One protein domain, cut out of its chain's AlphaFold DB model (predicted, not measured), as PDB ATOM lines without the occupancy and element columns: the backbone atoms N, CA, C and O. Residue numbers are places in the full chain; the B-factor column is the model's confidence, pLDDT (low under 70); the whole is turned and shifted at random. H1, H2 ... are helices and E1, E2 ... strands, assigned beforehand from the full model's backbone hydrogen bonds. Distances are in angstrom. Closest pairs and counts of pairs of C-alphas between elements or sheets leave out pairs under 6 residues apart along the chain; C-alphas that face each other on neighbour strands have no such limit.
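AT A GLANCE: This is residues 795 to 892 of the 1206 residues of an uncharacterized protein of Verrucomicrobiales bacterium (UniProt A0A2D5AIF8). One long helix, H3, runs the length of the body; H1 crosses its earlier half, H2 packs on H1 near the end where H3 begins, and a small sheet of E1 and E2 lies near residues 853 to 864 of H3. Residues 885 to 892, with most of H4, stick out from this body. The 98 printed residues hold two strands and four helices, in the order E1 H1 H2 H3 E2 H4, and are mostly helix; E1 and E2 are parallel. The whole is compact, with a radius of gyration of the C-alphas of 13.6 A and spans of 39 by 36 by 19 A.

IN THESE COORDINATES: After residues 795 to 806, find C-alpha 807 at (54.806, 28.440, -51.106), where E1 runs to 811, 12.5 A. Next come H1, residues 814 to 823, 14.4 A, and H2, residues 829 to 838, 14.1 A. H3 runs 32.4 A from C-alpha 843 at (29.814, 29.257, -44.135) to 865. E2, residues 875 to 879, spans 12.6 A, and H4, residues 882 to 890, 11.8 A.

HOW THE PARTS SIT: H1 and H3 touch, about perpendicular at 88 degrees; look at C-alphas 819 and 850, the closest, 4.1 A apart. H1 touches H2 at a steep tilt of 46 degrees, closest at C-alphas 822 and 829, 5.1 A. E1, H1 H2 H3 and E2 form a strand-helix-strand unit, parallel neighbour strands with helices between; N 808 and O 875 are 2.8 A apart. Every O i to N i+4 pair is within hydrogen-bond range in H1 and H4, 5 of 6 in H2 and 17 of 19 in H3.

THE WHOLE: The farthest C-alphas, 838 and 866, are 39.7 A apart. The printed part has no cut and no long link. Residues 888 to 892 are under pLDDT 70.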
ATOM      1  N   ASP A 795      34.457  30.681 -62.144       93.44
ATOM      2  CA  ASP A 795      35.495  31.189 -63.072       93.44
ATOM      3  C   ASP A 795      36.021  32.594 -62.728       93.44
ATOM      4  O   ASP A 795      37.123  33.000 -63.104       93.44
ATOM      5  N   THR A 796      35.227  33.376 -61.995       92.25
ATOM      6  CA  THR A 796      35.614  34.701 -61.495       92.25
ATOM      7  C   THR A 796      36.630  34.639 -60.348       92.25
ATOM      8  O   THR A 796      37.283  35.646 -60.071       92.25
ATOM      9  N   LEU A 797      36.786  33.478 -59.701       93.19
ATOM     10  CA  LEU A 797      37.649  33.235 -58.541       93.19
ATOM     11  C   LEU A 797      38.834  32.296 -58.831       93.19
ATOM     12  O   LEU A 797      39.783  32.285 -58.052       93.19
ATOM     13  N   SER A 798      38.836  31.569 -59.953       89.25
ATOM     14  CA  SER A 798      39.892  30.603 -60.316       89.25
ATOM     15  C   SER A 798      41.241  31.226 -60.718       89.25
ATOM     16  O   SER A 798      42.243  30.524 -60.827       89.25
ATOM     17  N   LYS A 799      41.307  32.547 -60.929       86.31
ATOM     18  CA  LYS A 799      42.457  33.230 -61.562       86.31
ATOM     19  C   LYS A 799      43.716  33.388 -60.699       86.31
ATOM     20  O   LYS A 799      44.714  33.906 -61.197       86.31
ATOM     21  N   SER A 800      43.692  32.999 -59.426       76.56
ATOM     22  CA  SER A 800      44.844  33.126 -58.524       76.56
ATOM     23  C   SER A 800      45.100  31.826 -57.772       76.56
ATOM     24  O   SER A 800      44.322  31.477 -56.884       76.56
ATOM     25  N   ALA A 801      46.217  31.162 -58.082       90.38
ATOM     26  CA  ALA A 801      46.710  30.036 -57.296       90.38
ATOM     27  C   ALA A 801      46.923  30.473 -55.827       90.38
ATOM     28  O   ALA A 801      47.551  31.520 -55.602       90.38
ATOM     29  N   PRO A 802      46.415  29.724 -54.832       95.75
ATOM     30  CA  PRO A 802      46.614  30.050 -53.426       95.75
ATOM     31  C   PRO A 802      48.092  29.946 -53.037       95.75
ATOM     32  O   PRO A 802      48.862  29.181 -53.621       95.75
ATOM     33  N   ARG A 803      48.494  30.729 -52.033       96.38
ATOM     34  CA  ARG A 803      49.866  30.744 -51.514       96.38
ATOM     35  C   ARG A 803      49.901  30.861 -49.995       96.38
ATOM     36  O   ARG A 803      48.991  31.446 -49.400       96.38
ATOM     37  N   PHE A 804      50.978  30.366 -49.395       96.38
ATOM     38  CA  PHE A 804      51.351  30.610 -48.002       96.38
ATOM     39  C   PHE A 804      52.794  31.135 -47.972       96.38
ATOM     40  O   PHE A 804      53.749  30.390 -48.172       96.38
ATOM     41  N   GLY A 805      52.961  32.453 -47.824       95.12
ATOM     42  CA  GLY A 805      54.253  33.101 -48.088       95.12
ATOM     43  C   GLY A 805      54.686  32.904 -49.542       95.12
ATOM     44  O   GLY A 805      53.943  33.261 -50.462       95.12
ATOM     45  N   MET A 806      55.871  32.321 -49.740       95.75
ATOM     46  CA  MET A 806      56.393  31.963 -51.064       95.75
ATOM     47  C   MET A 806      55.981  30.556 -51.536       95.75
ATOM     48  O   MET A 806      56.199  30.240 -52.708       95.75
ATOM     49  N   ALA A 807      55.342  29.735 -50.690       96.69
ATOM     50  CA  ALA A 807      54.806  28.440 -51.106       96.69
ATOM     51  C   ALA A 807      53.564  28.611 -51.993       96.69
ATOM     52  O   ALA A 807      52.626  29.323 -51.626       96.69
ATOM     53  N   GLN A 808      53.540  27.941 -53.143       97.31
ATOM     54  CA  GLN A 808      52.340  27.727 -53.951       97.31
ATOM     55  C   GLN A 808      51.613  26.482 -53.449       97.31
ATOM     56  O   GLN A 808      52.243  25.452 -53.230       97.31
ATOM     57  N   LEU A 809      50.298  26.583 -53.275       97.56
ATOM     58  CA  LEU A 809      49.469  25.493 -52.768       97.56
ATOM     59  C   LEU A 809      48.633  24.921 -53.915       97.56
ATOM     60  O   LEU A 809      47.871  25.659 -54.550       97.56
ATOM     61  N   LYS A 810      48.749  23.618 -54.167       97.12
ATOM     62  CA  LYS A 810      47.849  22.866 -55.046       97.12
ATOM     63  C   LYS A 810      46.911  22.043 -54.172       97.12
ATOM     64  O   LYS A 810      47.382  21.182 -53.448       97.12
ATOM     65  N   PHE A 811      45.614  22.299 -54.239       97.06
ATOM     66  CA  PHE A 811      44.617  21.524 -53.499       97.06
ATOM     67  C   PHE A 811      44.022  20.445 -54.397       97.06
ATOM     68  O   PHE A 811      43.630  20.755 -55.524       97.06
ATOM     69  N   GLU A 812      43.903  19.219 -53.890       96.12
ATOM     70  CA  GLU A 812      43.124  18.169 -54.558       96.12
ATOM     71  C   GLU A 812      41.622  18.474 -54.495       96.12
ATOM     72  O   GLU A 812      40.920  18.369 -55.502       96.12
ATOM     73  N   ASN A 813      41.134  18.924 -53.333       95.81
ATOM     74  CA  ASN A 813      39.729  19.251 -53.114       95.81
ATOM     75  C   ASN A 813      39.448  20.763 -53.316       95.81
ATOM     76  O   ASN A 813      39.966  21.609 -52.575       95.81
ATOM     77  N   PRO A 814      38.578  21.151 -54.271       96.38
ATOM     78  CA  PRO A 814      38.154  22.539 -54.466       96.38
ATOM     79  C   PRO A 814      37.519  23.203 -53.234       96.38
ATOM     80  O   PRO A 814      37.622  24.426 -53.081       96.38
ATOM     81  N   LEU A 815      36.856  22.427 -52.364       96.56
ATOM     82  CA  LEU A 815      36.258  22.928 -51.125       96.56
ATOM     83  C   LEU A 815      37.338  23.328 -50.114       96.56
ATOM     84  O   LEU A 815      37.191  24.355 -49.455       96.56
ATOM     85  N   ASP A 816      38.445  22.587 -50.051       97.44
ATOM     86  CA  ASP A 816      39.572  22.895 -49.165       97.44
ATOM     87  C   ASP A 816      40.274  24.182 -49.596       97.44
ATOM     88  O   ASP A 816      40.556  25.064 -48.778       97.44
ATOM     89  N   MET A 817      40.434  24.365 -50.909       96.94
ATOM     90  CA  MET A 817      40.914  25.628 -51.464       96.94
ATOM     91  C   MET A 817      39.989  26.800 -51.097       96.94
ATOM     92  O   MET A 817      40.456  27.873 -50.700       96.94
ATOM     93  N   ALA A 818      38.670  26.602 -51.201       96.75
ATOM     94  CA  ALA A 818      37.673  27.608 -50.843       96.75
ATOM     95  C   ALA A 818      37.711  27.946 -49.344       96.75
ATOM     96  O   ALA A 818      37.686  29.124 -48.982       96.75
ATOM     97  N   ALA A 819      37.821  26.928 -48.490       97.25
ATOM     98  CA  ALA A 819      37.924  27.025 -47.039       97.25
ATOM     99  C   ALA A 819      39.174  27.811 -46.609       97.25
ATOM    100  O   ALA A 819      39.079  28.790 -45.862       97.25
ATOM    101  N   TYR A 820      40.339  27.454 -47.154       97.62
ATOM    102  CA  TYR A 820      41.607  28.137 -46.904       97.62
ATOM    103  C   TYR A 820      41.561  29.619 -47.321       97.62
ATOM    104  O   TYR A 820      41.913  30.514 -46.542       97.62
ATOM    105  N   ILE A 821      41.052  29.934 -48.521       96.31
ATOM    106  CA  ILE A 821      40.939  31.335 -48.959       96.31
ATOM    107  C   ILE A 821      39.882  32.089 -48.132       96.31
ATOM    108  O   ILE A 821      40.095  33.256 -47.790       96.31
ATOM    109  N   ALA A 822      38.782  31.442 -47.739       95.06
ATOM    110  CA  ALA A 822      37.778  32.011 -46.841       95.06
ATOM    111  C   ALA A 822      38.330  32.301 -45.432       95.06
ATOM    112  O   ALA A 822      37.853  33.230 -44.777       95.06
ATOM    113  N   GLN A 823      39.357  31.584 -44.971       94.62
ATOM    114  CA  GLN A 823      40.079  31.886 -43.732       94.62
ATOM    115  C   GLN A 823      40.957  33.143 -43.894       94.62
ATOM    116  O   GLN A 823      40.871  34.063 -43.068       94.62
ATOM    117  N   SER A 824      41.699  33.227 -45.005       90.62
ATOM    118  CA  SER A 824      42.709  34.256 -45.298       90.62
ATOM    119  C   SER A 824      42.224  35.720 -45.212       90.62
ATOM    120  O   SER A 824      41.046  36.037 -45.376       90.62
ATOM    121  N   LYS A 825      43.153  36.674 -45.038       90.75
ATOM    122  CA  LYS A 825      42.872  38.131 -45.067       90.75
ATOM    123  C   LYS A 825      42.848  38.725 -46.495       90.75
ATOM    124  O   LYS A 825      43.189  39.890 -46.692       90.75
ATOM    125  N   THR A 826      42.485  37.941 -47.510       89.56
ATOM    126  CA  THR A 826      42.486  38.384 -48.917       89.56
ATOM    127  C   THR A 826      41.287  39.275 -49.263       89.56
ATOM    128  O   THR A 826      40.186  39.116 -48.736       89.56
ATOM    129  N   LYS A 827      41.465  40.189 -50.232       93.19
ATOM    130  CA  LYS A 827      40.376  41.037 -50.767       93.19
ATOM    131  C   LYS A 827      39.245  40.225 -51.424       93.19
ATOM    132  O   LYS A 827      38.132  40.725 -51.553       93.19
ATOM    133  N   THR A 828      39.516  38.986 -51.834       93.00
ATOM    134  CA  THR A 828      38.561  38.069 -52.475       93.00
ATOM    135  C   THR A 828      37.700  37.284 -51.481       93.00
ATOM    136  O   THR A 828      36.670  36.750 -51.892       93.00
ATOM    137  N   LYS A 829      38.033  37.251 -50.180       94.62
ATOM    138  CA  LYS A 829      37.266  36.535 -49.139       94.62
ATOM    139  C   LYS A 829      35.741  36.774 -49.186       94.62
ATOM    140  O   LYS A 829      35.007  35.789 -49.184       94.62
ATOM    141  N   PRO A 830      35.210  38.008 -49.331       96.00
ATOM    142  CA  PRO A 830      33.759  38.231 -49.425       96.00
ATOM    143  C   PRO A 830      33.101  37.671 -50.698       96.00
ATOM    144  O   PRO A 830      31.875  37.592 -50.774       96.00
ATOM    145  N   ALA A 831      33.875  37.333 -51.732       95.56
ATOM    146  CA  ALA A 831      33.377  36.639 -52.916       95.56
ATOM    147  C   ALA A 831      33.386  35.115 -52.709       95.56
ATOM    148  O   ALA A 831      32.383  34.474 -53.007       95.56
ATOM    149  N   TRP A 832      34.434  34.563 -52.088       96.00
ATOM    150  CA  TRP A 832      34.489  33.152 -51.680       96.00
ATOM    151  C   TRP A 832      33.361  32.774 -50.714       96.00
ATOM    152  O   TRP A 832      32.612  31.845 -50.996       96.00
ATOM    153  N   LEU A 833      33.141  33.553 -49.650       96.19
ATOM    154  CA  LEU A 833      32.039  33.322 -48.699       96.19
ATOM    155  C   LEU A 833      30.652  33.369 -49.373       96.19
ATOM    156  O   LEU A 833      29.735  32.662 -48.961       96.19
ATOM    157  N   ARG A 834      30.489  34.180 -50.432       96.25
ATOM    158  CA  ARG A 834      29.259  34.201 -51.242       96.25
ATOM    159  C   ARG A 834      29.139  32.979 -52.150       96.25
ATOM    160  O   ARG A 834      28.033  32.474 -52.279       96.25
ATOM    161  N   ALA A 835      30.232  32.500 -52.744       95.94
ATOM    162  CA  ALA A 835      30.242  31.293 -53.571       95.94
ATOM    163  C   ALA A 835      29.917  30.030 -52.752       95.94
ATOM    164  O   ALA A 835      29.047  29.263 -53.152       95.94
ATOM    165  N   ILE A 836      30.542  29.883 -51.577       96.75
ATOM    166  CA  ILE A 836      30.276  28.824 -50.585       96.75
ATOM    167  C   ILE A 836      28.781  28.797 -50.236       96.75
ATOM    168  O   ILE A 836      28.104  27.794 -50.456       96.75
ATOM    169  N   LYS A 837      28.231  29.945 -49.813       96.38
ATOM    170  CA  LYS A 837      26.810  30.064 -49.465       96.38
ATOM    171  C   LYS A 837      25.864  29.822 -50.649       96.38
ATOM    172  O   LYS A 837      24.788  29.266 -50.460       96.38
ATOM    173  N   ALA A 838      26.232  30.252 -51.857       95.44
ATOM    174  CA  ALA A 838      25.411  30.070 -53.056       95.44
ATOM    175  C   ALA A 838      25.305  28.599 -53.493       95.44
ATOM    176  O   ALA A 838      24.315  28.232 -54.118       95.44
ATOM    177  N   GLN A 839      26.288  27.767 -53.139       95.50
ATOM    178  CA  GLN A 839      26.287  26.321 -53.390       95.50
ATOM    179  C   GLN A 839      25.697  25.499 -52.230       95.50
ATOM    180  O   GLN A 839      25.741  24.275 -52.263       95.50
ATOM    181  N   GLY A 840      25.116  26.156 -51.218       95.06
ATOM    182  CA  GLY A 840      24.394  25.490 -50.129       95.06
ATOM    183  C   GLY A 840      25.257  24.990 -48.966       95.06
ATOM    184  O   GLY A 840      24.716  24.370 -48.057       95.06
ATOM    185  N   TYR A 841      26.561  25.279 -48.955       96.06
ATOM    186  CA  TYR A 841      27.445  24.942 -47.835       96.06
ATOM    187  C   TYR A 841      27.257  25.904 -46.652       96.06
ATOM    188  O   TYR A 841      27.057  27.112 -46.852       96.06
ATOM    189  N   ASP A 842      27.383  25.396 -45.421       95.56
ATOM    190  CA  ASP A 842      27.451  26.252 -44.236       95.56
ATOM    191  C   ASP A 842      28.780  27.026 -44.225       95.56
ATOM    192  O   ASP A 842      29.875  26.483 -44.380       95.56
ATOM    193  N   VAL A 843      28.673  28.344 -44.078       96.06
ATOM    194  CA  VAL A 843      29.814  29.257 -44.135       96.06
ATOM    195  C   VAL A 843      30.689  29.143 -42.886       96.06
ATOM    196  O   VAL A 843      31.907  29.284 -42.996       96.06
ATOM    197  N   ASP A 844      30.100  28.890 -41.715       93.50
ATOM    198  CA  ASP A 844      30.838  28.797 -40.456       93.50
ATOM    199  C   ASP A 844      31.596  27.457 -40.366       93.50
ATOM    200  O   ASP A 844      32.745  27.442 -39.911       93.50
ATOM    201  N   GLU A 845      31.029  26.361 -40.888       93.69
ATOM    202  CA  GLU A 845      31.718  25.063 -41.021       93.69
ATOM    203  C   GLU A 845      32.900  25.142 -41.997       93.69
ATOM    204  O   GLU A 845      34.019  24.755 -41.656       93.69
ATOM    205  N   VAL A 846      32.704  25.726 -43.184       95.69
ATOM    206  CA  VAL A 846      33.780  25.874 -44.181       95.69
ATOM    207  C   VAL A 846      34.889  26.820 -43.688       95.69
ATOM    208  O   VAL A 846      36.067  26.594 -43.963       95.69
ATOM    209  N   VAL A 847      34.565  27.842 -42.888       94.38
ATOM    210  CA  VAL A 847      35.579  28.680 -42.215       94.38
ATOM    211  C   VAL A 847      36.294  27.933 -41.080       94.38
ATOM    212  O   VAL A 847      37.465  28.222 -40.816       94.38
ATOM    213  N   ALA A 848      35.642  26.973 -40.414       92.31
ATOM    214  CA  ALA A 848      36.294  26.113 -39.430       92.31
ATOM    215  C   ALA A 848      37.297  25.157 -40.093       92.31
ATOM    216  O   ALA A 848      38.475  25.213 -39.737       92.31
ATOM    217  N   ARG A 849      36.868  24.426 -41.128       95.44
ATOM    218  CA  ARG A 849      37.710  23.568 -41.981       95.44
ATOM    219  C   ARG A 849      38.913  24.326 -42.556       95.44
ATOM    220  O   ARG A 849      40.034  23.832 -42.564       95.44
ATOM    221  N   GLY A 850      38.723  25.594 -42.934       96.38
ATOM    222  CA  GLY A 850      39.797  26.474 -43.411       96.38
ATOM    223  C   GLY A 850      40.893  26.799 -42.385       96.38
ATOM    224  O   GLY A 850      41.954  27.291 -42.776       96.38
ATOM    225  N   ARG A 851      40.665  26.554 -41.086       95.56
ATOM    226  CA  ARG A 851      41.712  26.608 -40.049       95.56
ATOM    227  C   ARG A 851      42.475  25.292 -39.967       95.56
ATOM    228  O   ARG A 851      43.692  25.340 -40.025       95.56
ATOM    229  N   GLU A 852      41.771  24.164 -39.940       94.56
ATOM    230  CA  GLU A 852      42.362  22.815 -39.929       94.56
ATOM    231  C   GLU A 852      43.326  22.630 -41.112       94.56
ATOM    232  O   GLU A 852      44.487  22.278 -40.927       94.56
ATOM    233  N   ILE A 853      42.894  23.023 -42.314       96.56
ATOM    234  CA  ILE A 853      43.722  23.042 -43.529       96.56
ATOM    235  C   ILE A 853      44.948  23.954 -43.389       96.56
ATOM    236  O   ILE A 853      46.028  23.623 -43.870       96.56
ATOM    237  N   LYS A 854      44.801  25.128 -42.759       96.94
ATOM    238  CA  LYS A 854      45.931  26.046 -42.559       96.94
ATOM    239  C   LYS A 854      46.953  25.449 -41.597       96.94
ATOM    240  O   LYS A 854      48.145  25.600 -41.846       96.94
ATOM    241  N   ASP A 855      46.498  24.827 -40.520       95.06
ATOM    242  CA  ASP A 855      47.376  24.229 -39.520       95.06
ATOM    243  C   ASP A 855      48.120  23.028 -40.144       95.06
ATOM    244  O   ASP A 855      49.345  22.990 -40.082       95.06
ATOM    245  N   PHE A 856      47.431  22.186 -40.925       95.62
ATOM    246  CA  PHE A 856      48.038  21.117 -41.736       95.62
ATOM    247  C   PHE A 856      49.081  21.624 -42.757       95.62
ATOM    248  O   PHE A 856      50.157  21.046 -42.889       95.62
ATOM    249  N   ILE A 857      48.822  22.748 -43.443       96.50
ATOM    250  CA  ILE A 857      49.823  23.400 -44.312       96.50
ATOM    251  C   ILE A 857      51.052  23.844 -43.508       96.50
ATOM    252  O   ILE A 857      52.170  23.758 -44.009       96.50
ATOM    253  N   GLN A 858      50.870  24.343 -42.282       97.00
ATOM    254  CA  GLN A 858      51.996  24.742 -41.435       97.00
ATOM    255  C   GLN A 858      52.807  23.543 -40.939       97.00
ATOM    256  O   GLN A 858      54.013  23.697 -40.781       97.00
ATOM    257  N   ASP A 859      52.179  22.382 -40.756       94.81
ATOM    258  CA  ASP A 859      52.851  21.138 -40.369       94.81
ATOM    259  C   ASP A 859      53.717  20.593 -41.511       94.81
ATOM    260  O   ASP A 859      54.905  20.370 -41.309       94.81
ATOM    261  N   ILE A 860      53.194  20.535 -42.746       94.44
ATOM    262  CA  ILE A 860      54.002  20.170 -43.930       94.44
ATOM    263  C   ILE A 860      55.209  21.113 -44.092       94.44
ATOM    264  O   ILE A 860      56.313  20.684 -44.418       94.44
ATOM    265  N   ILE A 861      55.025  22.415 -43.852       95.12
ATOM    266  CA  ILE A 861      56.120  23.394 -43.938       95.12
ATOM    267  C   ILE A 861      57.121  23.217 -42.788       95.12
ATOM    268  O   ILE A 861      58.315  23.438 -42.995       95.12
ATOM    269  N   GLU A 862      56.679  22.816 -41.597       96.06
ATOM    270  CA  GLU A 862      57.574  22.479 -40.489       96.06
ATOM    271  C   GLU A 862      58.417  21.242 -40.810       96.06
ATOM    272  O   GLU A 862      59.631  21.294 -40.626       96.06
ATOM    273  N   ASP A 863      57.814  20.206 -41.393       92.44
ATOM    274  CA  ASP A 863      58.513  18.998 -41.841       92.44
ATOM    275  C   ASP A 863      59.532  19.289 -42.962       92.44
ATOM    276  O   ASP A 863      60.654  18.780 -42.931       92.44
ATOM    277  N   GLU A 864      59.190  20.139 -43.939       93.94
ATOM    278  CA  GLU A 864      60.083  20.460 -45.067       93.94
ATOM    279  C   GLU A 864      61.140  21.538 -44.758       93.94
ATOM    280  O   GLU A 864      62.199  21.558 -45.391       93.94
ATOM    281  N   THR A 865      60.878  22.460 -43.823       94.31
ATOM    282  CA  THR A 865      61.742  23.639 -43.583       94.31
ATOM    283  C   THR A 865      62.276  23.773 -42.156       94.31
ATOM    284  O   THR A 865      63.101  24.651 -41.894       94.31
ATOM    285  N   GLY A 866      61.827  22.929 -41.224       93.94
ATOM    286  CA  GLY A 866      62.148  23.023 -39.797       93.94
ATOM    287  C   GLY A 866      61.448  24.179 -39.070       93.94
ATOM    288  O   GLY A 866      61.886  24.574 -37.990       93.94
ATOM    289  N   SER A 867      60.407  24.781 -39.661       94.50
ATOM    290  CA  SER A 867      59.669  25.892 -39.052       94.50
ATOM    291  C   SER A 867      58.237  26.024 -39.576       94.50
ATOM    292  O   SER A 867      58.030  26.100 -40.778       94.50
ATOM    293  N   ARG A 868      57.252  26.228 -38.691       95.88
ATOM    294  CA  ARG A 868      55.862  26.603 -39.064       95.88
ATOM    295  C   ARG A 868      55.721  28.011 -39.669       95.88
ATOM    296  O   ARG A 868      54.599  28.468 -39.922       95.88
ATOM    297  N   ALA A 869      56.818  28.752 -39.829       94.75
ATOM    298  CA  ALA A 869      56.823  30.079 -40.432       94.75
ATOM    299  C   ALA A 869      56.583  30.011 -41.949       94.75
ATOM    300  O   ALA A 869      56.891  29.028 -42.611       94.75
ATOM    301  N   ALA A 870      56.051  31.088 -42.532       94.62
ATOM    302  CA  ALA A 870      55.858  31.150 -43.977       94.62
ATOM    303  C   ALA A 870      57.220  31.080 -44.709       94.62
ATOM    304  O   ALA A 870      58.093  31.912 -44.421       94.62
ATOM    305  N   PRO A 871      57.417  30.136 -45.652       94.31
ATOM    306  CA  PRO A 871      58.713  29.909 -46.269       94.31
ATOM    307  C   PRO A 871      59.126  31.119 -47.103       94.31
ATOM    308  O   PRO A 871      58.313  31.732 -47.802       94.31
ATOM    309  N   GLN A 872      60.412  31.458 -47.005       95.94
ATOM    310  CA  GLN A 872      61.029  32.583 -47.716       95.94
ATOM    311  C   GLN A 872      61.526  32.192 -49.115       95.94
ATOM    312  O   GLN A 872      61.772  33.060 -49.950       95.94
ATOM    313  N   GLN A 873      61.661  30.890 -49.387       94.06
ATOM    314  CA  GLN A 873      62.026  30.354 -50.697       94.06
ATOM    315  C   GLN A 873      60.782  29.829 -51.437       94.06
ATOM    316  O   GLN A 873      59.814  29.429 -50.783       94.06
ATOM    317  N   PRO A 874      60.766  29.838 -52.785       96.38
ATOM    318  CA  PRO A 874      59.661  29.281 -53.557       96.38
ATOM    319  C   PRO A 874      59.537  27.778 -53.309       96.38
ATOM    320  O   PRO A 874      60.486  27.031 -53.527       96.38
ATOM    321  N   LEU A 875      58.348  27.351 -52.900       95.88
ATOM    322  CA  LEU A 875      58.018  25.965 -52.580       95.88
ATOM    323  C   LEU A 875      56.697  25.605 -53.270       95.88
ATOM    324  O   LEU A 875      55.908  26.501 -53.577       95.88
ATOM    325  N   THR A 876      56.445  24.332 -53.562       97.25
ATOM    326  CA  THR A 876      55.154  23.888 -54.113       97.25
ATOM    327  C   THR A 876      54.649  22.732 -53.279       97.25
ATOM    328  O   THR A 876      55.252  21.668 -53.307       97.25
ATOM    329  N   LEU A 877      53.557  22.961 -52.557       96.31
ATOM    330  CA  LEU A 877      52.946  21.981 -51.668       96.31
ATOM    331  C   LEU A 877      51.688  21.427 -52.323       96.31
ATOM    332  O   LEU A 877      50.842  22.191 -52.805       96.31
ATOM    333  N   GLU A 878      51.570  20.107 -52.327       96.69
ATOM    334  CA  GLU A 878      50.361  19.405 -52.742       96.69
ATOM    335  C   GLU A 878      49.572  19.075 -51.473       96.69
ATOM    336  O   GLU A 878      50.074  18.426 -50.560       96.69
ATOM    337  N   ILE A 879      48.371  19.642 -51.378       97.19
ATOM    338  CA  ILE A 879      47.485  19.553 -50.224       97.19
ATOM    339  C   ILE A 879      46.403  18.527 -50.577       97.19
ATOM    340  O   ILE A 879      45.491  18.869 -51.345       97.19
ATOM    341  N   PRO A 880      46.522  17.281 -50.083       95.25
ATOM    342  CA  PRO A 880      45.514  16.250 -50.299       95.25
ATOM    343  C   PRO A 880      44.155  16.636 -49.714       95.25
ATOM    344  O   PRO A 880      44.067  17.513 -48.852       95.25
ATOM    345  N   ASP A 881      43.097  15.969 -50.177       94.44
ATOM    346  CA  ASP A 881      41.747  16.151 -49.631       94.44
ATOM    347  C   ASP A 881      41.736  15.858 -48.125       94.44
ATOM    348  O   ASP A 881      42.012  14.729 -47.701       94.44
ATOM    349  N   ILE A 882      41.408  16.858 -47.303       90.12
ATOM    350  CA  ILE A 882      41.445  16.702 -45.846       90.12
ATOM    351  C   ILE A 882      40.380  15.718 -45.348       90.12
ATOM    352  O   ILE A 882      40.589  15.097 -44.308       90.12
ATOM    353  N   ASP A 883      39.292  15.502 -46.102       87.94
ATOM    354  CA  ASP A 883      38.338  14.430 -45.797       87.94
ATOM    355  C   ASP A 883      38.968  13.050 -46.023       87.94
ATOM    356  O   ASP A 883      38.709  12.148 -45.242       87.94
ATOM    357  N   SER A 884      39.860  12.881 -47.007       85.00
ATOM    358  CA  SER A 884      40.558  11.603 -47.224       85.00
ATOM    359  C   SER A 884      41.567  11.294 -46.113       85.00
ATOM    360  O   SER A 884      41.649  10.157 -45.652       85.00
ATOM    361  N   ILE A 885      42.285  12.309 -45.611       80.56
ATOM    362  CA  ILE A 885      43.152  12.157 -44.432       80.56
ATOM    363  C   ILE A 885      42.302  11.857 -43.202       80.56
ATOM    364  O   ILE A 885      42.642  10.978 -42.415       80.56
ATOM    365  N   ARG A 886      41.197  12.587 -43.026       77.94
ATOM    366  CA  ARG A 886      40.297  12.403 -41.895       77.94
ATOM    367  C   ARG A 886      39.654  11.026 -41.908       77.94
ATOM    368  O   ARG A 886      39.653  10.389 -40.865       77.94
ATOM    369  N   ASP A 887      39.206  10.541 -43.060       73.69
ATOM    370  CA  ASP A 887      38.714   9.180 -43.226       73.69
ATOM    371  C   ASP A 887      39.823   8.176 -42.893       73.69
ATOM    372  O   ASP A 887      39.575   7.275 -42.109       73.69
ATOM    373  N   VAL A 888      41.073   8.364 -43.339       67.44
ATOM    374  CA  VAL A 888      42.202   7.491 -42.942       67.44
ATOM    375  C   VAL A 888      42.503   7.549 -41.432       67.44
ATOM    376  O   VAL A 888      42.887   6.537 -40.843       67.44
ATOM    377  N   VAL A 889      42.324   8.696 -40.769       60.94
ATOM    378  CA  VAL A 889      42.571   8.885 -39.322       60.94
ATOM    379  C   VAL A 889      41.397   8.401 -38.454       60.94
ATOM    380  O   VAL A 889      41.613   7.855 -37.374       60.94
ATOM    381  N   GLU A 890      40.155   8.539 -38.914       52.97
ATOM    382  CA  GLU A 890      38.950   8.065 -38.220       52.97
ATOM    383  C   GLU A 890      38.689   6.569 -38.520       52.97
ATOM    384  O   GLU A 890      38.327   5.820 -37.612       52.97
ATOM    385  N   SER A 891      39.005   6.080 -39.729       44.44
ATOM    386  CA  SER A 891      39.016   4.651 -40.108       44.44
ATOM    387  C   SER A 891      40.302   3.904 -39.721       44.44
ATOM    388  O   SER A 891      40.442   2.719 -40.040       44.44
ATOM    389  N   SER A 892      41.240   4.565 -39.030       42.44
ATOM    390  CA  SER A 892      42.302   3.896 -38.259       42.44
ATOM    391  C   SER A 892      41.946   3.702 -36.778       42.44
ATOM    392  O   SER A 892      42.722   3.101 -36.032       42.44
TER     393      SER A 892